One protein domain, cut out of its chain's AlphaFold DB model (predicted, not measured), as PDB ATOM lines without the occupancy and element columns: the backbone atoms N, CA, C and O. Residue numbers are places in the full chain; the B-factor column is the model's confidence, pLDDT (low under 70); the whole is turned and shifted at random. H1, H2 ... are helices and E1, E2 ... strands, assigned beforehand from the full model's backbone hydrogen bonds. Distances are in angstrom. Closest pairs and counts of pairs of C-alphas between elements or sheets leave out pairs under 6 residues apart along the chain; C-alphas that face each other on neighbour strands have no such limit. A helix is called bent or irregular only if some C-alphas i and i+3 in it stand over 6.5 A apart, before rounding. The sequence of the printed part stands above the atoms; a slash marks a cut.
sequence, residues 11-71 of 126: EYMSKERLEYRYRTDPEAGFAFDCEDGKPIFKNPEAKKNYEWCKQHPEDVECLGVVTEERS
ATOM      1  N   GLU A  11     -38.285  24.405   5.806       95.06
ATOM      2  CA  GLU A  11     -38.343  23.202   6.631       95.06
ATOM      3  C   GLU A  11     -37.212  23.241   7.655       95.06
ATOM      4  O   GLU A  11     -36.089  23.653   7.350       95.06
ATOM      5  N   TYR A  12     -37.527  22.827   8.878       93.25
ATOM      6  CA  TYR A  12     -36.577  22.711   9.975       93.25
ATOM      7  C   TYR A  12     -36.346  21.234  10.258       93.25
ATOM      8  O   TYR A  12     -37.288  20.449  10.355       93.25
ATOM      9  N   MET A  13     -35.081  20.862  10.379       90.38
ATOM     10  CA  MET A  13     -34.638  19.509  10.649       90.38
ATOM     11  C   MET A  13     -33.714  19.553  11.856       90.38
ATOM     12  O   MET A  13     -32.690  20.230  11.836       90.38
ATOM     13  N   SER A  14     -34.057  18.808  12.897       90.62
ATOM     14  CA  SER A  14     -33.167  18.557  14.025       90.62
ATOM     15  C   SER A  14     -32.538  17.183  13.865       90.62
ATOM     16  O   SER A  14     -33.231  16.214  13.540       90.62
ATOM     17  N   LYS A  15     -31.240  17.076  14.126       90.88
ATOM     18  CA  LYS A  15     -30.552  15.792  14.169       90.88
ATOM     19  C   LYS A  15     -29.679  15.690  15.402       90.88
ATOM     20  O   LYS A  15     -28.910  16.596  15.694       90.88
ATOM     21  N   GLU A  16     -29.768  14.562  16.087       94.38
ATOM     22  CA  GLU A  16     -28.876  14.261  17.196       94.38
ATOM     23  C   GLU A  16     -27.552  13.696  16.683       94.38
ATOM     24  O   GLU A  16     -27.519  12.848  15.778       94.38
ATOM     25  N   ARG A  17     -26.453  14.158  17.275       95.00
ATOM     26  CA  ARG A  17     -25.124  13.594  17.061       95.00
ATOM     27  C   ARG A  17     -24.387  13.439  18.375       95.00
ATOM     28  O   ARG A  17     -24.448  14.311  19.228       95.00
ATOM     29  N   LEU A  18     -23.650  12.348  18.514       95.56
ATOM     30  CA  LEU A  18     -22.652  12.199  19.561       95.56
ATOM     31  C   LEU A  18     -21.358  12.850  19.083       95.56
ATOM     32  O   LEU A  18     -20.803  12.428  18.063       95.56
ATOM     33  N   GLU A  19     -20.884  13.849  19.820       95.94
ATOM     34  CA  GLU A  19     -19.692  14.608  19.451       95.94
ATOM     35  C   GLU A  19     -18.499  14.311  20.356       95.94
ATOM     36  O   GLU A  19     -18.595  14.252  21.584       95.94
ATOM     37  N   TYR A  20     -17.349  14.160  19.706       97.06
ATOM     38  CA  TYR A  20     -16.032  14.132  20.312       97.06
ATOM     39  C   TYR A  20     -15.206  15.260  19.717       97.06
ATOM     40  O   TYR A  20     -15.210  15.457  18.504       97.06
ATOM     41  N   ARG A  21     -14.456  15.963  20.555       97.31
ATOM     42  CA  ARG A  21     -13.601  17.080  20.152       97.31
ATOM     43  C   ARG A  21     -12.158  16.777  20.507       97.31
ATOM     44  O   ARG A  21     -11.905  16.246  21.588       97.31
ATOM     45  N   TYR A  22     -11.217  17.110  19.631       97.44
ATOM     46  CA  TYR A  22      -9.806  16.998  19.982       97.44
ATOM     47  C   TYR A  22      -9.460  17.986  21.090       97.44
ATOM     48  O   TYR A  22      -9.834  19.156  21.055       97.44
ATOM     49  N   ARG A  23      -8.694  17.529  22.081       95.69
ATOM     50  CA  ARG A  23      -8.226  18.408  23.161       95.69
ATOM     51  C   ARG A  23      -7.189  19.421  22.680       95.69
ATOM     52  O   ARG A  23      -7.037  20.474  23.290       95.69
ATOM     53  N   THR A  24      -6.471  19.095  21.608       96.56
ATOM     54  CA  THR A  24      -5.437  19.939  20.995       96.56
ATOM     55  C   THR A  24      -5.995  20.951  19.995       96.56
ATOM     56  O   THR A  24      -5.362  21.982  19.782       96.56
ATOM     57  N   ASP A  25      -7.162  20.673  19.409       94.69
ATOM     58  CA  ASP A  25      -7.846  21.530  18.441       94.69
ATOM     59  C   ASP A  25      -9.366  21.497  18.688       94.69
ATOM     60  O   ASP A  25     -10.053  20.574  18.238       94.69
ATOM     61  N   PRO A  26      -9.908  22.495  19.408       88.44
ATOM     62  CA  PRO A  26     -11.322  22.541  19.744       88.44
ATOM     63  C   PRO A  26     -12.282  22.693  18.555       88.44
ATOM     64  O   PRO A  26     -13.486  22.508  18.736       88.44
ATOM     65  N   GLU A  27     -11.795  23.046  17.365       91.94
ATOM     66  CA  GLU A  27     -12.629  23.181  16.165       91.94
ATOM     67  C   GLU A  27     -12.700  21.878  15.352       91.94
ATOM     68  O   GLU A  27     -13.511  21.761  14.431       91.94
ATOM     69  N   ALA A  28     -11.905  20.868  15.721       94.56
ATOM     70  CA  ALA A  28     -11.837  19.578  15.053       94.56
ATOM     71  C   ALA A  28     -12.283  18.420  15.960       94.56
ATOM     72  O   ALA A  28     -12.179  18.452  17.190       94.56
ATOM     73  N   GLY A  29     -12.763  17.341  15.341       95.75
ATOM     74  CA  GLY A  29     -13.200  16.162  16.076       95.75
ATOM     75  C   GLY A  29     -13.989  15.166  15.239       95.75
ATOM     76  O   GLY A  29     -13.876  15.118  14.013       95.75
ATOM     77  N   PHE A  30     -14.804  14.371  15.921       95.88
ATOM     78  CA  PHE A  30     -15.666  13.360  15.328       95.88
ATOM     79  C   PHE A  30     -17.114  13.602  15.733       95.88
ATOM     80  O   PHE A  30     -17.409  13.851  16.898       95.88
ATOM     81  N   ALA A  31     -18.023  13.453  14.777       95.00
ATOM     82  CA  ALA A  31     -19.452  13.486  15.033       95.00
ATOM     83  C   ALA A  31     -20.093  12.219  14.467       95.00
ATOM     84  O   ALA A  31     -19.860  11.848  13.312       95.00
ATOM     85  N   PHE A  32     -20.905  11.557  15.282       95.50
ATOM     86  CA  PHE A  32     -21.606  10.333  14.909       95.50
ATOM     87  C   PHE A  32     -23.104  10.593  14.939       95.50
ATOM     88  O   PHE A  32     -23.620  11.073  15.942       95.50
ATOM     89  N   ASP A  33     -23.801  10.276  13.849       94.75
ATOM     90  CA  ASP A  33     -25.264  10.347  13.802       94.75
ATOM     91  C   ASP A  33     -25.870   9.492  14.930       94.75
ATOM     92  O   ASP A  33     -25.390   8.382  15.164       94.75
ATOM     93  N   CYS A  34     -26.921   9.976  15.594       93.94
ATOM     94  CA  CYS A  34     -27.642   9.229  16.626       93.94
ATOM     95  C   CYS A  34     -29.093   8.924  16.235       93.94
ATOM     96  O   CYS A  34     -29.738   9.703  15.537       93.94
ATOM     97  N   GLU A  35     -29.593   7.790  16.721       90.81
ATOM     98  CA  GLU A  35     -31.000   7.385  16.683       90.81
ATOM     99  C   GLU A  35     -31.363   6.813  18.063       90.81
ATOM    100  O   GLU A  35     -30.611   6.004  18.614       90.81
ATOM    101  N   ASP A  36     -32.450   7.299  18.669       87.19
ATOM    102  CA  ASP A  36     -32.842   6.995  20.056       87.19
ATOM    103  C   ASP A  36     -31.686   7.152  21.070       87.19
ATOM    104  O   ASP A  36     -31.456   6.302  21.940       87.19
ATOM    105  N   GLY A  37     -30.896   8.223  20.918       83.00
ATOM    106  CA  GLY A  37     -29.736   8.516  21.768       83.00
ATOM    107  C   GLY A  37     -28.543   7.564  21.601       83.00
ATOM    108  O   GLY A  37     -27.613   7.603  22.408       83.00
ATOM    109  N   LYS A  38     -28.536   6.694  20.581       90.56
ATOM    110  CA  LYS A  38     -27.442   5.750  20.306       90.56
ATOM    111  C   LYS A  38     -26.760   6.062  18.976       90.56
ATOM    112  O   LYS A  38     -27.452   6.332  17.998       90.56
ATOM    113  N   PRO A  39     -25.420   5.993  18.895       93.56
ATOM    114  CA  PRO A  39     -24.715   6.244  17.646       93.56
ATOM    115  C   PRO A  39     -25.022   5.157  16.604       93.56
ATOM    116  O   PRO A  39     -24.940   3.959  16.890       93.56
ATOM    117  N   ILE A  40     -25.335   5.589  15.384       95.25
ATOM    118  CA  ILE A  40     -25.545   4.747  14.206       95.25
ATOM    119  C   ILE A  40     -24.367   4.900  13.236       95.25
ATOM    120  O   ILE A  40     -23.878   5.998  12.969       95.25
ATOM    121  N   PHE A  41     -23.904   3.785  12.667       94.62
ATOM    122  CA  PHE A  41     -22.726   3.765  11.794       94.62
ATOM    123  C   PHE A  41     -23.114   3.369  10.373       94.62
ATOM    124  O   PHE A  41     -23.438   2.215  10.103       94.62
ATOM    125  N   LYS A  42     -23.037   4.325   9.443       90.31
ATOM    126  CA  LYS A  42     -23.338   4.091   8.019       90.31
ATOM    127  C   LYS A  42     -22.225   3.350   7.276       90.31
ATOM    128  O   LYS A  42     -22.440   2.879   6.165       90.31
ATOM    129  N   ASN A  43     -21.028   3.277   7.858       92.94
ATOM    130  CA  ASN A  43     -19.885   2.574   7.288       92.94
ATOM    131  C   ASN A  43     -18.947   2.037   8.394       92.94
ATOM    132  O   ASN A  43     -19.028   2.490   9.542       92.94
ATOM    133  N   PRO A  44     -18.056   1.077   8.075       95.19
ATOM    134  CA  PRO A  44     -17.137   0.491   9.052       95.19
ATOM    135  C   PRO A  44     -16.135   1.481   9.659       95.19
ATOM    136  O   PRO A  44     -15.780   1.332  10.825       95.19
ATOM    137  N   GLU A  45     -15.695   2.491   8.904       95.88
ATOM    138  CA  GLU A  45     -14.730   3.488   9.387       95.88
ATOM    139  C   GLU A  45     -15.332   4.371  10.482       95.88
ATOM    140  O   GLU A  45     -14.689   4.622  11.495       95.88
ATOM    141  N   ALA A  46     -16.610   4.742  10.362       95.00
ATOM    142  CA  ALA A  46     -17.330   5.458  11.411       95.00
ATOM    143  C   ALA A  46     -17.355   4.653  12.721       95.00
ATOM    144  O   ALA A  46     -17.116   5.206  13.793       95.00
ATOM    145  N   LYS A  47     -17.569   3.333  12.639       96.31
ATOM    146  CA  LYS A  47     -17.527   2.461  13.820       96.31
ATOM    147  C   LYS A  47     -16.120   2.382  14.422       96.31
ATOM    148  O   LYS A  47     -15.986   2.436  15.641       96.31
ATOM    149  N   LYS A  48     -15.074   2.268  13.594       97.31
ATOM    150  CA  LYS A  48     -13.676   2.264  14.064       97.31
ATOM    151  C   LYS A  48     -13.314   3.575  14.760       97.31
ATOM    152  O   LYS A  48     -12.768   3.530  15.855       97.31
ATOM    153  N   ASN A  49     -13.673   4.711  14.166       96.88
ATOM    154  CA  ASN A  49     -13.420   6.033  14.739       96.88
ATOM    155  C   ASN A  49     -14.134   6.207  16.083       96.88
ATOM    156  O   ASN A  49     -13.545   6.728  17.023       96.88
ATOM    157  N   TYR A  50     -15.373   5.725  16.204       97.06
ATOM    158  CA  TYR A  50     -16.105   5.749  17.470       97.06
ATOM    159  C   TYR A  50     -15.423   4.915  18.562       97.06
ATOM    160  O   TYR A  50     -15.244   5.387  19.685       97.06
ATOM    161  N   GLU A  51     -15.003   3.687  18.244       97.25
ATOM    162  CA  GLU A  51     -14.282   2.852  19.211       97.25
ATOM    163  C   GLU A  51     -12.906   3.432  19.565       97.25
ATOM    164  O   GLU A  51     -12.503   3.341  20.724       97.25
ATOM    165  N   TRP A  52     -12.218   4.076  18.615       98.00
ATOM    166  CA  TRP A  52     -10.983   4.821  18.872       98.00
ATOM    167  C   TRP A  52     -11.236   5.972  19.858       98.00
ATOM    168  O   TRP A  52     -10.582   6.042  20.893       98.00
ATOM    169  N   CYS A  53     -12.267   6.795  19.637       97.44
ATOM    170  CA  CYS A  53     -12.617   7.893  20.545       97.44
ATOM    171  C   CYS A  53     -12.874   7.420  21.986       97.44
ATOM    172  O   CYS A  53     -12.520   8.103  22.943       97.44
ATOM    173  N   LYS A  54     -13.473   6.235  22.162       96.75
ATOM    174  CA  LYS A  54     -13.695   5.638  23.489       96.75
ATOM    175  C   LYS A  54     -12.415   5.148  24.166       96.75
ATOM    176  O   LYS A  54     -12.380   5.084  25.391       96.75
ATOM    177  N   GLN A  55     -11.415   4.745  23.386       97.81
ATOM    178  CA  GLN A  55     -10.137   4.226  23.882       97.81
ATOM    179  C   GLN A  55      -9.111   5.329  24.154       97.81
ATOM    180  O   GLN A  55      -8.158   5.061  24.877       97.81
ATOM    181  N   HIS A  56      -9.334   6.538  23.627       97.38
ATOM    182  CA  HIS A  56      -8.398   7.664  23.690       97.38
ATOM    183  C   HIS A  56      -8.982   8.924  24.372       97.38
ATOM    184  O   HIS A  56      -8.983  10.008  23.780       97.38
ATOM    185  N   PRO A  57      -9.503   8.840  25.617       96.31
ATOM    186  CA  PRO A  57     -10.025  10.006  26.346       96.31
ATOM    187  C   PRO A  57      -8.964  11.085  26.662       96.31
ATOM    188  O   PRO A  57      -9.307  12.215  27.033       96.31
ATOM    189  N   GLU A  58      -7.678  10.744  26.550       97.06
ATOM    190  CA  GLU A  58      -6.540  11.659  26.634       97.06
ATOM    191  C   GLU A  58      -6.380  12.555  25.398       97.06
ATOM    192  O   GLU A  58      -5.870  13.665  25.534       97.06
ATOM    193  N   ASP A  59      -6.850  12.115  24.228       97.12
ATOM    194  CA  ASP A  59      -6.743  12.857  22.967       97.12
ATOM    195  C   ASP A  59      -8.039  13.602  22.634       97.12
ATOM    196  O   ASP A  59      -8.016  14.694  22.056       97.12
ATOM    197  N   VAL A  60      -9.181  13.022  23.017       97.44
ATOM    198  CA  VAL A  60     -10.508  13.573  22.739       97.44
ATOM    199  C   VAL A  60     -11.356  13.737  23.995       97.44
ATOM    200  O   VAL A  60     -11.283  12.973  24.954       97.44
ATOM    201  N   GLU A  61     -12.214  14.746  23.974       96.81
ATOM    202  CA  GLU A  61     -13.266  14.964  24.956       96.81
ATOM    203  C   GLU A  61     -14.620  14.580  24.353       96.81
ATOM    204  O   GLU A  61     -14.958  15.018  23.255       96.81
ATOM    205  N   CYS A  62     -15.401  13.767  25.069       95.88
ATOM    206  CA  CYS A  62     -16.779  13.458  24.696       95.88
ATOM    207  C   CYS A  62     -17.697  14.588  25.171       95.88
ATOM    208  O   CYS A  62     -17.833  14.800  26.375       95.88
ATOM    209  N   LEU A  63     -18.350  15.277  24.237       94.38
ATOM    210  CA  LEU A  63     -19.298  16.357  24.529       94.38
ATOM    211  C   LEU A  63     -20.719  15.837  24.799       94.38
ATOM    212  O   LEU A  63     -21.600  16.597  25.195       94.38
ATOM    213  N   GLY A  64     -20.937  14.533  24.616       94.19
ATOM    214  CA  GLY A  64     -22.248  13.905  24.720       94.19
ATOM    215  C   GLY A  64     -23.075  14.066  23.445       94.19
ATOM    216  O   GLY A  64     -22.556  14.384  22.372       94.19
ATOM    217  N   VAL A  65     -24.369  13.771  23.559       94.62
ATOM    218  CA  VAL A  65     -25.317  13.931  22.453       94.62
ATOM    219  C   VAL A  65     -25.717  15.399  22.363       94.62
ATOM    220  O   VAL A  65     -26.228  15.965  23.327       94.62
ATOM    221  N   VAL A  66     -25.492  15.996  21.198       92.50
ATOM    222  CA  VAL A  66     -25.897  17.359  20.864       92.50
ATOM    223  C   VAL A  66     -26.975  17.335  19.787       92.50
ATOM    224  O   VAL A  66     -26.997  16.458  18.918       92.50
ATOM    225  N   THR A  67     -27.874  18.313  19.834       92.69
ATOM    226  CA  THR A  67     -28.880  18.525  18.792       92.69
ATOM    227  C   THR A  67     -28.364  19.570  17.817       92.69
ATOM    228  O   THR A  67     -28.150  20.723  18.180       92.69
ATOM    229  N   GLU A  68     -28.174  19.167  16.567       89.38
ATOM    230  CA  GLU A  68     -27.877  20.073  15.468       89.38
ATOM    231  C   GLU A  68     -29.189  20.450  14.777       89.38
ATOM    232  O   GLU A  68     -29.874  19.601  14.198       89.38
ATOM    233  N   GLU A  69     -29.541  21.730  14.832       91.44
ATOM    234  CA  GLU A  69     -30.675  22.278  14.099       91.44
ATOM    235  C   GLU A  69     -30.205  22.805  12.743       91.44
ATOM    236  O   GLU A  69     -29.262  23.591  12.637       91.44
ATOM    237  N   ARG A  70     -30.871  22.371  11.679       90.56
ATOM    238  CA  ARG A  70     -30.677  22.881  10.324       90.56
ATOM    239  C   ARG A  70     -32.015  23.294   9.750       90.56
ATOM    240  O   ARG A  70     -33.058  22.751  10.097       90.56
ATOM    241  N   SER A  71     -31.976  24.230   8.818       93.19
ATOM    242  CA  SER A  71     -33.140  24.553   8.005       93.19
ATOM    243  C   SER A  71     -32.763  24.547   6.539       93.19
ATOM    244  O   SER A  71     -31.674  25.005   6.189       93.19
TER     245      SER A  71
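What this domain is: This is residues 11 to 71 of the 126 residues of an uncharacterized protein of Faecalicatena contorta (UniProt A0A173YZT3). A long, bent ribbon of two antiparallel strands, E1 and E3, makes the longest axis; E2 joins it beside residues 17 to 21 of E1, giving a small, twisted three-stranded sheet, and the one helix, H1, packs over one face of that sheet. Residues 11 to 15 of E1 face E3 alone, beyond the stretch that E2 pairs with. The printed part has 61 residues with three named strands and one named helix, in the order E1, E2, H1, E3 along the chain; the sheet runs E2, E1, E3, all antiparallel, and the class is mixed, helices and strands. It forms two layers, a helix on one face of a sheet, and is compact, with a radius of gyration of the C-alphas of 12.0 A, yet elongated in outline, spanning 38 by 25 by 16 A.

How they stand to each other: E1, residues 11 to 22, is the inner strand and bends by 62 degrees at residue 18. E2, residues 29 to 35, is an edge strand and forms a hairpin with E1, at 134 degrees between their directions. In that pair N 20 and O 30 are 2.8 A apart, and N 34 and O 16 are 2.9 A apart, within hydrogen-bond range. Residues 34 to 35 of E2 also pair, antiparallel, with residues 38 to 39. H1, residues 44 to 55, is on the sheet at a height over the sheet of 9.9 A. It lies over E2 and E1, and only just not over E3, residues 60 to 71, on which 2 of its C-alphas fall. It runs slantwise to the strands, at 36 degrees to E1 on the local plane. The closest C-alphas of E2 and H1 are those of Phe 32 and Ala 46, 7.4 A apart; those of H1 and E3 are Cys 53 and Val 60, 6.4 A apart. In H1 every O i to N i+4 pair is within hydrogen-bond range. E3, the other edge strand, bends by 68 degrees at residue 64 and is antiparallel to E1, at 164 degrees. Across this pair N 13 and O 70 are 2.8 A apart, and N 61 and O 21 are 2.8 A apart.

Where its parts are: E1 is 32.1 A long from first to last C-alpha and begins at C-alpha 11, (-38.343, 23.202, 6.631). E2 measures 19.9 A. H1 measures 16.8 A and begins at C-alpha 44, (-17.137, 0.491, 9.052). E3 is 29.2 A long and ends at C-alpha 71, (-33.140, 24.553, 8.005).

The domain as a whole: The two C-alphas farthest apart, those of Glu 11 and Glu 58, are 39.3 A apart, while the first and last printed C-alphas are 5.5 A apart. The printed part has no cut. The link from H1 to E3 is tight; those from E1 to E2 and from E2 to H1 are short, and no link is long. The mean pLDDT of the printed part is 94.4, and no printed residue is under 70.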